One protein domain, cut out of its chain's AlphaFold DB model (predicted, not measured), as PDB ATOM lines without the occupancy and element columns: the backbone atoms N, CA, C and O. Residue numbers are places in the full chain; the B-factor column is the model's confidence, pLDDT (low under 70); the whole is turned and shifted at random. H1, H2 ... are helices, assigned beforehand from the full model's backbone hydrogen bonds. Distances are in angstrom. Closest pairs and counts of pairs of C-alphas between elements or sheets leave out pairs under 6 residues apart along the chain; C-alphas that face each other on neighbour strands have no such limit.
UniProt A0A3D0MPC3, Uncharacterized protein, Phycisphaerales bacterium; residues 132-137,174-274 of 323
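What this domain is: This is residues 132 to 137 and 174 to 274 of the 323 residues of an uncharacterized protein of Phycisphaerales bacterium (UniProt A0A3D0MPC3). A helical body has one long arm: H2 and H4 run side by side, H3 packs on H2, and residues 258 to 274 of H6 stick out. The printed part has 107 residues with six named helices. It is all helix and loose, with radius of gyration of the C-alphas 16.5 A and spans 57, 34 and 18 A.

Where its parts are: H1 is residues 132 to 137, H2 175 to 188, H3 194 to 205, H4 208 to 229, H5 234 to 239 and H6 242 to 274, 47.8 A long. C-alpha 132 is at (203.481, 203.177, 293.621), C-alpha 274 at (187.647, 196.339, 254.997).

How they stand to each other: H2 touches H4 at a shallow tilt of 23 degrees, closest C-alphas 187 and 226, 5.8 A. O i to N i+4 pairs are within hydrogen-bond range throughout H1, H3 and H6, 8 of 10 in H2, 16 of 18 in H4, 1 of 2 in H5.

The domain as a whole: Residues 138 to 173 are cut out, a C-alpha gap of 30.4 A. pLDDT is under 70 at 174 to 177 and 263 to 274.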
ATOM      1  N   ALA A 132     203.559 201.734 293.429       77.38
ATOM      2  CA  ALA A 132     203.481 203.177 293.621       77.38
ATOM      3  C   ALA A 132     202.088 203.747 293.282       77.38
ATOM      4  O   ALA A 132     201.556 204.552 294.050       77.38
ATOM      5  N   GLY A 133     201.477 203.307 292.179       77.25
ATOM      6  CA  GLY A 133     200.149 203.725 291.734       77.25
ATOM      7  C   GLY A 133     199.057 203.333 292.725       77.25
ATOM      8  O   GLY A 133     198.224 204.168 293.085       77.25
ATOM      9  N   PHE A 134     199.124 202.111 293.264       80.94
ATOM     10  CA  PHE A 134     198.226 201.671 294.337       80.94
ATOM     11  C   PHE A 134     198.367 202.538 295.597       80.94
ATOM     12  O   PHE A 134     197.382 203.019 296.153       80.94
ATOM     13  N   ILE A 135     199.596 202.830 296.026       80.31
ATOM     14  CA  ILE A 135     199.840 203.652 297.221       80.31
ATOM     15  C   ILE A 135     199.322 205.084 297.048       80.31
ATOM     16  O   ILE A 135     198.813 205.680 298.002       80.31
ATOM     17  N   VAL A 136     199.442 205.657 295.848       82.75
ATOM     18  CA  VAL A 136     198.844 206.963 295.533       82.75
ATOM     19  C   VAL A 136     197.319 206.887 295.618       82.75
ATOM     20  O   VAL A 136     196.711 207.772 296.224       82.75
ATOM     21  N   HIS A 137     196.712 205.821 295.089       78.81
ATOM     22  CA  HIS A 137     195.269 205.591 295.168       78.81
ATOM     23  C   HIS A 137     194.777 205.511 296.622       78.81
ATOM     24  O   HIS A 137     193.858 206.233 297.008       78.81
ATOM     25  N   CYS A 174     197.199 174.631 292.145       64.69
ATOM     26  CA  CYS A 174     198.366 175.513 292.161       64.69
ATOM     27  C   CYS A 174     199.680 174.820 292.567       64.69
ATOM     28  O   CYS A 174     200.643 175.499 292.915       64.69
ATOM     29  N   SER A 175     199.769 173.483 292.519       67.25
ATOM     30  CA  SER A 175     200.987 172.753 292.922       67.25
ATOM     31  C   SER A 175     202.243 173.179 292.151       67.25
ATOM     32  O   SER A 175     203.348 173.057 292.668       67.25
ATOM     33  N   GLN A 176     202.075 173.690 290.928       68.69
ATOM     34  CA  GLN A 176     203.161 174.170 290.069       68.69
ATOM     35  C   GLN A 176     203.704 175.547 290.469       68.69
ATOM     36  O   GLN A 176     204.805 175.886 290.059       68.69
ATOM     37  N   VAL A 177     202.933 176.325 291.235       68.94
ATOM     38  CA  VAL A 177     203.275 177.694 291.658       68.94
ATOM     39  C   VAL A 177     203.253 177.843 293.184       68.94
ATOM     40  O   VAL A 177     203.097 178.937 293.720       68.94
ATOM     41  N   ALA A 178     203.337 176.730 293.917       73.25
ATOM     42  CA  ALA A 178     203.125 176.702 295.363       73.25
ATOM     43  C   ALA A 178     204.153 177.546 296.143       73.25
ATOM     44  O   ALA A 178     203.810 178.141 297.171       73.25
ATOM     45  N   ASP A 179     205.392 177.620 295.652       77.62
ATOM     46  CA  ASP A 179     206.449 178.422 296.269       77.62
ATOM     47  C   ASP A 179     206.234 179.916 296.011       77.62
ATOM     48  O   ASP A 179     206.372 180.731 296.922       77.62
ATOM     49  N   GLU A 180     205.808 180.283 294.809       76.56
ATOM     50  CA  GLU A 180     205.463 181.650 294.439       76.56
ATOM     51  C   GLU A 180     204.198 182.132 295.162       76.56
ATOM     52  O   GLU A 180     204.150 183.270 295.625       76.56
ATOM     53  N   VAL A 181     203.199 181.262 295.349       79.31
ATOM     54  CA  VAL A 181     202.004 181.553 296.165       79.31
ATOM     55  C   VAL A 181     202.430 181.877 297.592       79.31
ATOM     56  O   VAL A 181     202.000 182.880 298.161       79.31
ATOM     57  N   ARG A 182     203.342 181.082 298.165       80.69
ATOM     58  CA  ARG A 182     203.892 181.355 299.497       80.69
ATOM     59  C   ARG A 182     204.659 182.681 299.538       80.69
ATOM     60  O   ARG A 182     204.544 183.396 300.534       80.69
ATOM     61  N   GLN A 183     205.406 183.025 298.488       81.69
ATOM     62  CA  GLN A 183     206.110 184.308 298.396       81.69
ATOM     63  C   GLN A 183     205.141 185.490 298.368       81.69
ATOM     64  O   GLN A 183     205.361 186.447 299.104       81.69
ATOM     65  N   VAL A 184     204.053 185.416 297.595       83.25
ATOM     66  CA  VAL A 184     203.035 186.479 297.547       83.25
ATOM     67  C   VAL A 184     202.339 186.615 298.897       83.25
ATOM     68  O   VAL A 184     202.287 187.717 299.430       83.25
ATOM     69  N   ILE A 185     201.885 185.512 299.500       84.31
ATOM     70  CA  ILE A 185     201.246 185.517 300.828       84.31
ATOM     71  C   ILE A 185     202.165 186.148 301.878       84.31
ATOM     72  O   ILE A 185     201.732 187.005 302.639       84.31
ATOM     73  N   THR A 186     203.443 185.767 301.893       82.38
ATOM     74  CA  THR A 186     204.415 186.279 302.872       82.38
ATOM     75  C   THR A 186     204.801 187.732 302.588       82.38
ATOM     76  O   THR A 186     204.930 188.537 303.506       82.38
ATOM     77  N   GLY A 187     204.992 188.087 301.316       77.81
ATOM     78  CA  GLY A 187     205.346 189.440 300.888       77.81
ATOM     79  C   GLY A 187     204.223 190.441 301.143       77.81
ATOM     80  O   GLY A 187     204.483 191.578 301.540       77.81
ATOM     81  N   MET A 188     202.984 189.982 300.985       81.62
ATOM     82  CA  MET A 188     201.770 190.749 301.209       81.62
ATOM     83  C   MET A 188     201.214 190.578 302.622       81.62
ATOM     84  O   MET A 188     200.248 191.246 302.931       81.62
ATOM     85  N   ASP A 189     201.790 189.778 303.520       83.75
ATOM     86  CA  ASP A 189     201.257 189.641 304.892       83.75
ATOM     87  C   ASP A 189     199.764 189.225 304.899       83.75
ATOM     88  O   ASP A 189     198.937 189.780 305.620       83.75
ATOM     89  N   LEU A 190     199.403 188.297 304.004       82.69
ATOM     90  CA  LEU A 190     198.048 187.749 303.890       82.69
ATOM     91  C   LEU A 190     197.853 186.588 304.865       82.69
ATOM     92  O   LEU A 190     198.806 185.884 305.209       82.69
ATOM     93  N   ASP A 191     196.598 186.326 305.231       81.62
ATOM     94  CA  ASP A 191     196.247 185.084 305.916       81.62
ATOM     95  C   ASP A 191     196.657 183.875 305.059       81.62
ATOM     96  O   ASP A 191     196.387 183.814 303.856       81.62
ATOM     97  N   LEU A 192     197.367 182.929 305.672       74.75
ATOM     98  CA  LEU A 192     198.078 181.877 304.950       74.75
ATOM     99  C   LEU A 192     197.147 180.828 304.335       74.75
ATOM    100  O   LEU A 192     197.523 180.203 303.337       74.75
ATOM    101  N   ASP A 193     195.966 180.646 304.918       72.06
ATOM    102  CA  ASP A 193     194.978 179.676 304.462       72.06
ATOM    103  C   ASP A 193     193.999 180.348 303.495       72.06
ATOM    104  O   ASP A 193     193.874 179.905 302.352       72.06
ATOM    105  N   ALA A 194     193.408 181.484 303.881       73.56
ATOM    106  CA  ALA A 194     192.470 182.219 303.030       73.56
ATOM    107  C   ALA A 194     193.151 182.825 301.791       73.56
ATOM    108  O   ALA A 194     192.617 182.758 300.684       73.56
ATOM    109  N   GLY A 195     194.356 183.381 301.945       75.88
ATOM    110  CA  GLY A 195     195.126 183.938 300.834       75.88
ATOM    111  C   GLY A 195     195.593 182.864 299.854       75.88
ATOM    112  O   GLY A 195     195.634 183.103 298.650       75.88
ATOM    113  N   ARG A 196     195.897 181.657 300.344       78.31
ATOM    114  CA  ARG A 196     196.268 180.527 299.487       78.31
ATOM    115  C   ARG A 196     195.084 180.016 298.687       78.31
ATOM    116  O   ARG A 196     195.234 179.833 297.485       78.31
ATOM    117  N   GLU A 197     193.945 179.793 299.336       79.56
ATOM    118  CA  GLU A 197     192.711 179.369 298.670       79.56
ATOM    119  C   GLU A 197     192.345 180.346 297.549       79.56
ATOM    120  O   GLU A 197     192.272 179.952 296.386       79.56
ATOM    121  N   PHE A 198     192.263 181.636 297.880       81.75
ATOM    122  CA  PHE A 198     191.907 182.691 296.938       81.75
ATOM    123  C   PHE A 198     192.876 182.801 295.746       81.75
ATOM    124  O   PHE A 198     192.451 182.829 294.591       81.75
ATOM    125  N   LEU A 199     194.191 182.834 295.997       84.38
ATOM    126  CA  LEU A 199     195.186 182.961 294.925       84.38
ATOM    127  C   LEU A 199     195.235 181.721 294.024       84.38
ATOM    128  O   LEU A 199     195.463 181.842 292.820       84.38
ATOM    129  N   CYS A 200     195.028 180.534 294.597       83.69
ATOM    130  CA  CYS A 200     194.991 179.286 293.844       83.69
ATOM    131  C   CYS A 200     193.717 179.153 292.999       83.69
ATOM    132  O   CYS A 200     193.800 178.633 291.885       83.69
ATOM    133  N   GLU A 201     192.571 179.625 293.497       82.69
ATOM    134  CA  GLU A 201     191.325 179.717 292.728       82.69
ATOM    135  C   GLU A 201     191.491 180.682 291.549       82.69
ATOM    136  O   GLU A 201     191.315 180.277 290.399       82.69
ATOM    137  N   TRP A 202     191.977 181.902 291.808       83.81
ATOM    138  CA  TRP A 202     192.255 182.886 290.758       83.81
ATOM    139  C   TRP A 202     193.217 182.344 289.690       83.81
ATOM    140  O   TRP A 202     192.944 182.447 288.496       83.81
ATOM    141  N   TYR A 203     194.316 181.698 290.097       84.62
ATOM    142  CA  TYR A 203     195.256 181.078 289.160       84.62
ATOM    143  C   TYR A 203     194.605 179.972 288.309       84.62
ATOM    144  O   TYR A 203     194.916 179.835 287.123       84.62
ATOM    145  N   GLY A 204     193.696 179.190 288.899       80.94
ATOM    146  CA  GLY A 204     192.921 178.166 288.198       80.94
ATOM    147  C   GLY A 204     192.016 178.747 287.108       80.94
ATOM    148  O   GLY A 204     191.955 178.188 286.009       80.94
ATOM    149  N   ASP A 205     191.397 179.894 287.384       83.12
ATOM    150  CA  ASP A 205     190.477 180.594 286.478       83.12
ATOM    151  C   ASP A 205     191.177 181.332 285.323       83.12
ATOM    152  O   ASP A 205     190.545 181.709 284.325       83.12
ATOM    153  N   LEU A 206     192.493 181.532 285.408       80.81
ATOM    154  CA  LEU A 206     193.271 182.114 284.319       80.81
ATOM    155  C   LEU A 206     193.427 181.122 283.142       80.81
ATOM    156  O   LEU A 206     193.727 179.944 283.364       80.81
ATOM    157  N   PRO A 207     193.305 181.582 281.879       81.50
ATOM    158  CA  PRO A 207     193.700 180.834 280.694       81.50
ATOM    159  C   PRO A 207     195.167 180.415 280.778       81.50
ATOM    160  O   PRO A 207     196.012 181.188 281.228       81.50
ATOM    161  N   GLU A 208     195.497 179.219 280.289       80.44
ATOM    162  CA  GLU A 208     196.873 178.700 280.340       80.44
ATOM    163  C   GLU A 208     197.907 179.631 279.691       80.44
ATOM    164  O   GLU A 208     199.043 179.701 280.161       80.44
ATOM    165  N   THR A 209     197.512 180.367 278.648       79.00
ATOM    166  CA  THR A 209     198.365 181.335 277.942       79.00
ATOM    167  C   THR A 209     198.781 182.510 278.818       79.00
ATOM    168  O   THR A 209     199.899 183.004 278.682       79.00
ATOM    169  N   ASP A 210     197.913 182.915 279.745       80.44
ATOM    170  CA  ASP A 210     198.054 184.158 280.508       80.44
ATOM    171  C   ASP A 210     198.577 183.884 281.923       80.44
ATOM    172  O   ASP A 210     199.253 184.728 282.513       80.44
ATOM    173  N   ARG A 211     198.352 182.665 282.443       84.12
ATOM    174  CA  ARG A 211     198.760 182.217 283.788       84.12
ATOM    175  C   ARG A 211     200.177 182.633 284.156       84.12
ATOM    176  O   ARG A 211     200.390 183.183 285.228       84.12
ATOM    177  N   LYS A 212     201.159 182.378 283.287       82.75
ATOM    178  CA  LYS A 212     202.567 182.687 283.587       82.75
ATOM    179  C   LYS A 212     202.824 184.188 283.698       82.75
ATOM    180  O   LYS A 212     203.578 184.603 284.571       82.75
ATOM    181  N   GLN A 213     202.216 184.987 282.822       83.81
ATOM    182  CA  GLN A 213     202.444 186.428 282.769       83.81
ATOM    183  C   GLN A 213     201.740 187.150 283.922       83.81
ATOM    184  O   GLN A 213     202.397 187.898 284.646       83.81
ATOM    185  N   SER A 214     200.446 186.886 284.131       85.00
ATOM    186  CA  SER A 214     199.666 187.483 285.225       85.00
ATOM    187  C   SER A 214     200.238 187.096 286.589       85.00
ATOM    188  O   SER A 214     200.342 187.926 287.491       85.00
ATOM    189  N   TRP A 215     200.703 185.851 286.734       86.81
ATOM    190  CA  TRP A 215     201.321 185.394 287.974       86.81
ATOM    191  C   TRP A 215     202.681 186.047 288.241       86.81
ATOM    192  O   TRP A 215     202.921 186.556 289.336       86.81
ATOM    193  N   ALA A 216     203.568 186.097 287.241       85.69
ATOM    194  CA  ALA A 216     204.858 186.776 287.375       85.69
ATOM    195  C   ALA A 216     204.688 188.268 287.707       85.69
ATOM    196  O   ALA A 216     205.438 188.815 288.519       85.69
ATOM    197  N   GLY A 217     203.679 188.916 287.119       86.44
ATOM    198  CA  GLY A 217     203.336 190.298 287.426       86.44
ATOM    199  C   GLY A 217     202.828 190.484 288.859       86.44
ATOM    200  O   GLY A 217     203.261 191.426 289.521       86.44
ATOM    201  N   LEU A 218     202.000 189.569 289.380       88.88
ATOM    202  CA  LEU A 218     201.547 189.613 290.776       88.88
ATOM    203  C   LEU A 218     202.716 189.453 291.758       88.88
ATOM    204  O   LEU A 218     202.793 190.179 292.749       88.88
ATOM    205  N   VAL A 219     203.650 188.538 291.480       88.12
ATOM    206  CA  VAL A 219     204.857 188.346 292.305       88.12
ATOM    207  C   VAL A 219     205.715 189.615 292.316       88.12
ATOM    208  O   VAL A 219     206.145 190.066 293.380       88.12
ATOM    209  N   ALA A 220     205.933 190.227 291.148       87.69
ATOM    210  CA  ALA A 220     206.683 191.476 291.036       87.69
ATOM    211  C   ALA A 220     205.991 192.629 291.783       87.69
ATOM    212  O   ALA A 220     206.642 193.356 292.537       87.69
ATOM    213  N   PHE A 221     204.670 192.750 291.632       88.50
ATOM    214  CA  PHE A 221     203.858 193.730 292.345       88.50
ATOM    215  C   PHE A 221     203.954 193.547 293.862       88.50
ATOM    216  O   PHE A 221     204.184 194.516 294.582       88.50
ATOM    217  N   ALA A 222     203.844 192.309 294.350       88.00
ATOM    218  CA  ALA A 222     203.934 191.999 295.772       88.00
ATOM    219  C   ALA A 222     205.296 192.387 296.365       88.00
ATOM    220  O   ALA A 222     205.362 193.013 297.426       88.00
ATOM    221  N   ALA A 223     206.387 192.080 295.658       87.06
ATOM    222  CA  ALA A 223     207.735 192.463 296.072       87.06
ATOM    223  C   ALA A 223     207.909 193.993 296.118       87.06
ATOM    224  O   ALA A 223     208.446 194.542 297.090       87.06
ATOM    225  N   GLU A 224     207.422 194.702 295.096       87.62
ATOM    226  CA  GLU A 224     207.486 196.162 295.049       87.62
ATOM    227  C   GLU A 224     206.649 196.784 296.177       87.62
ATOM    228  O   GLU A 224     207.144 197.631 296.929       87.62
ATOM    229  N   TYR A 225     205.412 196.319 296.356       87.75
ATOM    230  CA  TYR A 225     204.500 196.785 297.391       87.75
ATOM    231  C   TYR A 225     205.076 196.569 298.789       87.75
ATOM    232  O   TYR A 225     205.081 197.505 299.590       87.75
ATOM    233  N   GLN A 226     205.668 195.407 299.075       87.69
ATOM    234  CA  GLN A 226     206.327 195.151 300.355       87.69
ATOM    235  C   GLN A 226     207.456 196.160 300.631       87.69
ATOM    236  O   GLN A 226     207.603 196.658 301.754       87.69
ATOM    237  N   SER A 227     208.252 196.495 299.611       86.94
ATOM    238  CA  SER A 227     209.344 197.468 299.736       86.94
ATOM    239  C   SER A 227     208.834 198.889 300.019       86.94
ATOM    240  O   SER A 227     209.450 199.643 300.781       86.94
ATOM    241  N   GLN A 228     207.685 199.241 299.441       84.44
ATOM    242  CA  GLN A 228     207.071 200.558 299.558       84.44
ATOM    243  C   GLN A 228     206.264 200.698 300.860       84.44
ATOM    244  O   GLN A 228     206.341 201.736 301.518       84.44
ATOM    245  N   ARG A 229     205.559 199.641 301.296       82.06
ATOM    246  CA  ARG A 229     204.744 199.601 302.525       82.06
ATOM    247  C   ARG A 229     205.574 199.902 303.774       82.06
ATOM    248  O   ARG A 229     205.104 200.598 304.670       82.06
ATOM    249  N   LYS A 230     206.842 199.470 303.806       82.19
ATOM    250  CA  LYS A 230     207.797 199.784 304.891       82.19
ATOM    251  C   LYS A 230     208.044 201.287 305.074       82.19
ATOM    252  O   LYS A 230     208.403 201.707 306.168       82.19
ATOM    253  N   LYS A 231     207.856 202.089 304.022       85.44
ATOM    254  CA  LYS A 231     208.065 203.548 304.029       85.44
ATOM    255  C   LYS A 231     206.791 204.329 304.370       85.44
ATOM    256  O   LYS A 231     206.839 205.554 304.463       85.44
ATOM    257  N   LEU A 232     205.648 203.654 304.510       82.31
ATOM    258  CA  LEU A 232     204.371 204.288 304.826       82.31
ATOM    259  C   LEU A 232     204.229 204.530 306.329       82.31
ATOM    260  O   LEU A 232     204.722 203.757 307.150       82.31
ATOM    261  N   SER A 233     203.522 205.603 306.682       84.50
ATOM    262  CA  SER A 233     203.100 205.848 308.060       84.50
ATOM    263  C   SER A 233     202.061 204.810 308.487       84.50
ATOM    264  O   SER A 233     201.322 204.288 307.652       84.50
ATOM    265  N   GLU A 234     201.963 204.547 309.790       82.38
ATOM    266  CA  GLU A 234     201.045 203.532 310.327       82.38
ATOM    267  C   GLU A 234     199.588 203.791 309.928       82.38
ATOM    268  O   GLU A 234     198.897 202.902 309.444       82.38
ATOM    269  N   LYS A 235     199.169 205.058 309.983       77.81
ATOM    270  CA  LYS A 235     197.831 205.479 309.562       77.81
ATOM    271  C   LYS A 235     197.560 205.208 308.083       77.81
ATOM    272  O   LYS A 235     196.449 204.844 307.728       77.81
ATOM    273  N   THR A 236     198.544 205.391 307.206       76.12
ATOM    274  CA  THR A 236     198.365 205.115 305.775       76.12
ATOM    275  C   THR A 236     198.429 203.613 305.483       76.12
ATOM    276  O   THR A 236     197.795 203.171 304.530       76.12
ATOM    277  N   LYS A 237     199.117 202.802 306.299       78.56
ATOM    278  CA  LYS A 237     199.113 201.333 306.154       78.56
ATOM    279  C   LYS A 237     197.731 200.718 306.372       78.56
ATOM    280  O   LYS A 237     197.430 199.741 305.703       78.56
ATOM    281  N   GLU A 238     196.900 201.294 307.242       79.31
ATOM    282  CA  GLU A 238     195.511 200.844 307.440       79.31
ATOM    283  C   GLU A 238     194.659 201.001 306.166       79.31
ATOM    284  O   GLU A 238     193.820 200.157 305.871       79.31
ATOM    285  N   TRP A 239     194.889 202.065 305.386       77.62
ATOM    286  CA  TRP A 239     194.186 202.316 304.117       77.62
ATOM    287  C   TRP A 239     194.833 201.613 302.922       77.62
ATOM    288  O   TRP A 239     194.164 201.294 301.941       77.62
ATOM    289  N   CYS A 240     196.141 201.388 302.992       81.12
ATOM    290  CA  CYS A 240     196.886 200.554 302.065       81.12
ATOM    291  C   CYS A 240     196.915 199.114 302.585       81.12
ATOM    292  O   CYS A 240     198.010 198.592 302.770       81.12
ATOM    293  N   ASP A 241     195.771 198.488 302.862       83.00
ATOM    294  CA  ASP A 241     195.758 197.089 303.297       83.00
ATOM    295  C   ASP A 241     196.291 196.157 302.197       83.00
ATOM    296  O   ASP A 241     196.106 196.392 300.998       83.00
ATOM    297  N   SER A 242     196.970 195.092 302.606       81.06
ATOM    298  CA  SER A 242     197.588 194.166 301.670       81.06
ATOM    299  C   SER A 242     196.581 193.303 300.907       81.06
ATOM    300  O   SER A 242     196.825 192.970 299.748       81.06
ATOM    301  N   GLY A 243     195.439 192.961 301.515       77.69
ATOM    302  CA  GLY A 243     194.355 192.263 300.823       77.69
ATOM    303  C   GLY A 243     193.756 193.140 299.726       77.69
ATOM    304  O   GLY A 243     193.587 192.699 298.588       77.69
ATOM    305  N   ALA A 244     193.539 194.423 300.030       80.12
ATOM    306  CA  ALA A 244     193.087 195.407 299.047       80.12
ATOM    307  C   ALA A 244     194.089 195.590 297.891       80.12
ATOM    308  O   ALA A 244     193.677 195.736 296.741       80.12
ATOM    309  N   ALA A 245     195.393 195.538 298.173       81.56
ATOM    310  CA  ALA A 245     196.442 195.635 297.159       81.56
ATOM    311  C   ALA A 245     196.430 194.456 296.172       81.56
ATOM    312  O   ALA A 245     196.538 194.667 294.963       81.56
ATOM    313  N   VAL A 246     196.254 193.223 296.664       83.62
ATOM    314  CA  VAL A 246     196.132 192.036 295.798       83.62
ATOM    315  C   VAL A 246     194.858 192.092 294.959       83.62
ATOM    316  O   VAL A 246     194.919 191.881 293.748       83.62
ATOM    317  N   MET A 247     193.721 192.443 295.564       82.19
ATOM    318  CA  MET A 247     192.460 192.601 294.830       82.19
ATOM    319  C   MET A 247     192.554 193.673 293.744       82.19
ATOM    320  O   MET A 247     192.048 193.481 292.642       82.19
ATOM    321  N   TRP A 248     193.230 194.786 294.031       81.88
ATOM    322  CA  TRP A 248     193.438 195.857 293.063       81.88
ATOM    323  C   TRP A 248     194.270 195.399 291.860       81.88
ATOM    324  O   TRP A 248     193.921 195.716 290.721       81.88
ATOM    325  N   TYR A 249     195.328 194.615 292.099       85.81
ATOM    326  CA  TYR A 249     196.122 194.019 291.025       85.81
ATOM    327  C   TYR A 249     195.277 193.071 290.163       85.81
ATOM    328  O   TYR A 249     195.277 193.192 288.939       85.81
ATOM    329  N   ILE A 250     194.516 192.171 290.792       84.56
ATOM    330  CA  ILE A 250     193.658 191.208 290.088       84.56
ATOM    331  C   ILE A 250     192.588 191.928 289.255       84.56
ATOM    332  O   ILE A 250     192.397 191.610 288.083       84.56
ATOM    333  N   GLU A 251     191.933 192.950 289.810       81.88
ATOM    334  CA  GLU A 251     190.931 193.741 289.086       81.88
ATOM    335  C   GLU A 251     191.555 194.522 287.913       81.88
ATOM    336  O   GLU A 251     190.913 194.745 286.881       81.88
ATOM    337  N   TRP A 252     192.802 194.983 288.051       84.44
ATOM    338  CA  TRP A 252     193.542 195.568 286.934       84.44
ATOM    339  C   TRP A 252     193.829 194.525 285.847       84.44
ATOM    340  O   TRP A 252     193.539 194.792 284.677       84.44
ATOM    341  N   ASP A 253     194.329 193.346 286.221       82.19
ATOM    342  CA  ASP A 253     194.699 192.270 285.292       82.19
ATOM    343  C   ASP A 253     193.481 191.792 284.491       82.19
ATOM    344  O   ASP A 253     193.507 191.748 283.258       82.19
ATOM    345  N   GLU A 254     192.345 191.578 285.161       80.12
ATOM    346  CA  GLU A 254     191.090 191.220 284.501       80.12
ATOM    347  C   GLU A 254     190.596 192.304 283.538       80.12
ATOM    348  O   GLU A 254     190.183 192.001 282.411       80.12
ATOM    349  N   ARG A 255     190.634 193.580 283.948       75.38
ATOM    350  CA  ARG A 255     190.228 194.699 283.084       75.38
ATOM    351  C   ARG A 255     191.119 194.810 281.858       75.38
ATOM    352  O   ARG A 255     190.596 195.044 280.765       75.38
ATOM    353  N   ASN A 256     192.424 194.634 282.028       77.81
ATOM    354  CA  ASN A 256     193.385 194.700 280.938       77.81
ATOM    355  C   ASN A 256     193.220 193.522 279.966       77.81
ATOM    356  O   ASN A 256     193.228 193.694 278.749       77.81
ATOM    357  N   ARG A 257     192.944 192.322 280.478       75.62
ATOM    358  CA  ARG A 257     192.624 191.171 279.629       75.62
ATOM    359  C   ARG A 257     191.332 191.387 278.841       75.62
ATOM    360  O   ARG A 257     191.268 191.123 277.641       75.62
ATOM    361  N   LEU A 258     190.288 191.907 279.490       73.56
ATOM    362  CA  LEU A 258     189.017 192.211 278.827       73.56
ATOM    363  C   LEU A 258     189.153 193.326 277.784       73.56
ATOM    364  O   LEU A 258     188.473 193.276 276.755       73.56
ATOM    365  N   SER A 259     189.997 194.333 278.019       71.56
ATOM    366  CA  SER A 259     190.264 195.382 277.032       71.56
ATOM    367  C   SER A 259     191.041 194.827 275.835       71.56
ATOM    368  O   SER A 259     190.625 195.069 274.701       71.56
ATOM    369  N   ALA A 260     192.070 194.004 276.063       71.06
ATOM    370  CA  ALA A 260     192.826 193.328 275.009       71.06
ATOM    371  C   ALA A 260     191.919 192.460 274.120       71.06
ATOM    372  O   ALA A 260     191.932 192.591 272.895       71.06
ATOM    373  N   LEU A 261     191.033 191.667 274.731       70.00
ATOM    374  CA  LEU A 261     190.088 190.814 274.010       70.00
ATOM    375  C   LEU A 261     189.070 191.631 273.192       70.00
ATOM    376  O   LEU A 261     188.747 191.285 272.055       70.00
ATOM    377  N   ARG A 262     188.589 192.763 273.722       70.69
ATOM    378  CA  ARG A 262     187.723 193.688 272.965       70.69
ATOM    379  C   ARG A 262     188.449 194.305 271.771       70.69
ATOM    380  O   ARG A 262     187.838 194.452 270.713       70.69
ATOM    381  N   ILE A 263     189.724 194.657 271.929       67.88
ATOM    382  CA  ILE A 263     190.552 195.212 270.851       67.88
ATOM    383  C   ILE A 263     190.755 194.168 269.753       67.88
ATOM    384  O   ILE A 263     190.614 194.489 268.574       67.88
ATOM    385  N   GLU A 264     191.036 192.919 270.112       68.81
ATOM    386  CA  GLU A 264     191.217 191.840 269.142       68.81
ATOM    387  C   GLU A 264     189.931 191.548 268.354       68.81
ATOM    388  O   GLU A 264     189.958 191.460 267.122       68.81
ATOM    389  N   ILE A 265     188.778 191.521 269.032       69.19
ATOM    390  CA  ILE A 265     187.466 191.397 268.381       69.19
ATOM    391  C   ILE A 265     187.214 192.573 267.428       69.19
ATOM    392  O   ILE A 265     186.790 192.359 266.289       69.19
ATOM    393  N   ALA A 266     187.509 193.804 267.857       62.72
ATOM    394  CA  ALA A 266     187.353 194.998 267.029       62.72
ATOM    395  C   ALA A 266     188.296 194.994 265.810       62.72
ATOM    396  O   ALA A 266     187.897 195.380 264.711       62.72
ATOM    397  N   ARG A 267     189.537 194.506 265.959       63.03
ATOM    398  CA  ARG A 267     190.466 194.305 264.834       63.03
ATOM    399  C   ARG A 267     189.915 193.286 263.846       63.03
ATOM    400  O   ARG A 267     189.934 193.530 262.640       63.03
ATOM    401  N   HIS A 268     189.389 192.167 264.337       64.69
ATOM    402  CA  HIS A 268     188.804 191.145 263.478       64.69
ATOM    403  C   HIS A 268     187.568 191.641 262.720       64.69
ATOM    404  O   HIS A 268     187.421 191.309 261.541       64.69
ATOM    405  N   SER A 269     186.703 192.444 263.346       63.59
ATOM    406  CA  SER A 269     185.540 193.023 262.666       63.59
ATOM    407  C   SER A 269     185.952 194.062 261.623       63.59
ATOM    408  O   SER A 269     185.520 193.969 260.476       63.59
ATOM    409  N   LEU A 270     186.860 194.983 261.967       62.84
ATOM    410  CA  LEU A 270     187.339 196.021 261.047       62.84
ATOM    411  C   LEU A 270     188.087 195.434 259.843       62.84
ATOM    412  O   LEU A 270     187.901 195.890 258.715       62.84
ATOM    413  N   ASN A 271     188.900 194.394 260.048       67.00
ATOM    414  CA  ASN A 271     189.606 193.725 258.954       67.00
ATOM    415  C   ASN A 271     188.642 192.983 258.015       67.00
ATOM    416  O   ASN A 271     188.831 193.025 256.798       67.00
ATOM    417  N   LYS A 272     187.583 192.354 258.547       62.16
ATOM    418  CA  LYS A 272     186.546 191.693 257.734       62.16
ATOM    419  C   LYS A 272     185.724 192.696 256.922       62.16
ATOM    420  O   LYS A 272     185.512 192.474 255.732       62.16
ATOM    421  N   GLU A 273     185.316 193.810 257.527       64.88
ATOM    422  CA  GLU A 273     184.579 194.870 256.826       64.88
ATOM    423  C   GLU A 273     185.429 195.517 255.725       64.88
ATOM    424  O   GLU A 273     184.963 195.681 254.597       64.88
ATOM    425  N   ARG A 274     186.710 195.802 255.999       62.28
ATOM    426  CA  ARG A 274     187.647 196.339 254.997       62.28
ATOM    427  C   ARG A 274     187.885 195.369 253.842       62.28
ATOM    428  O   ARG A 274     187.944 195.805 252.694       62.28
TER     429      ARG A 274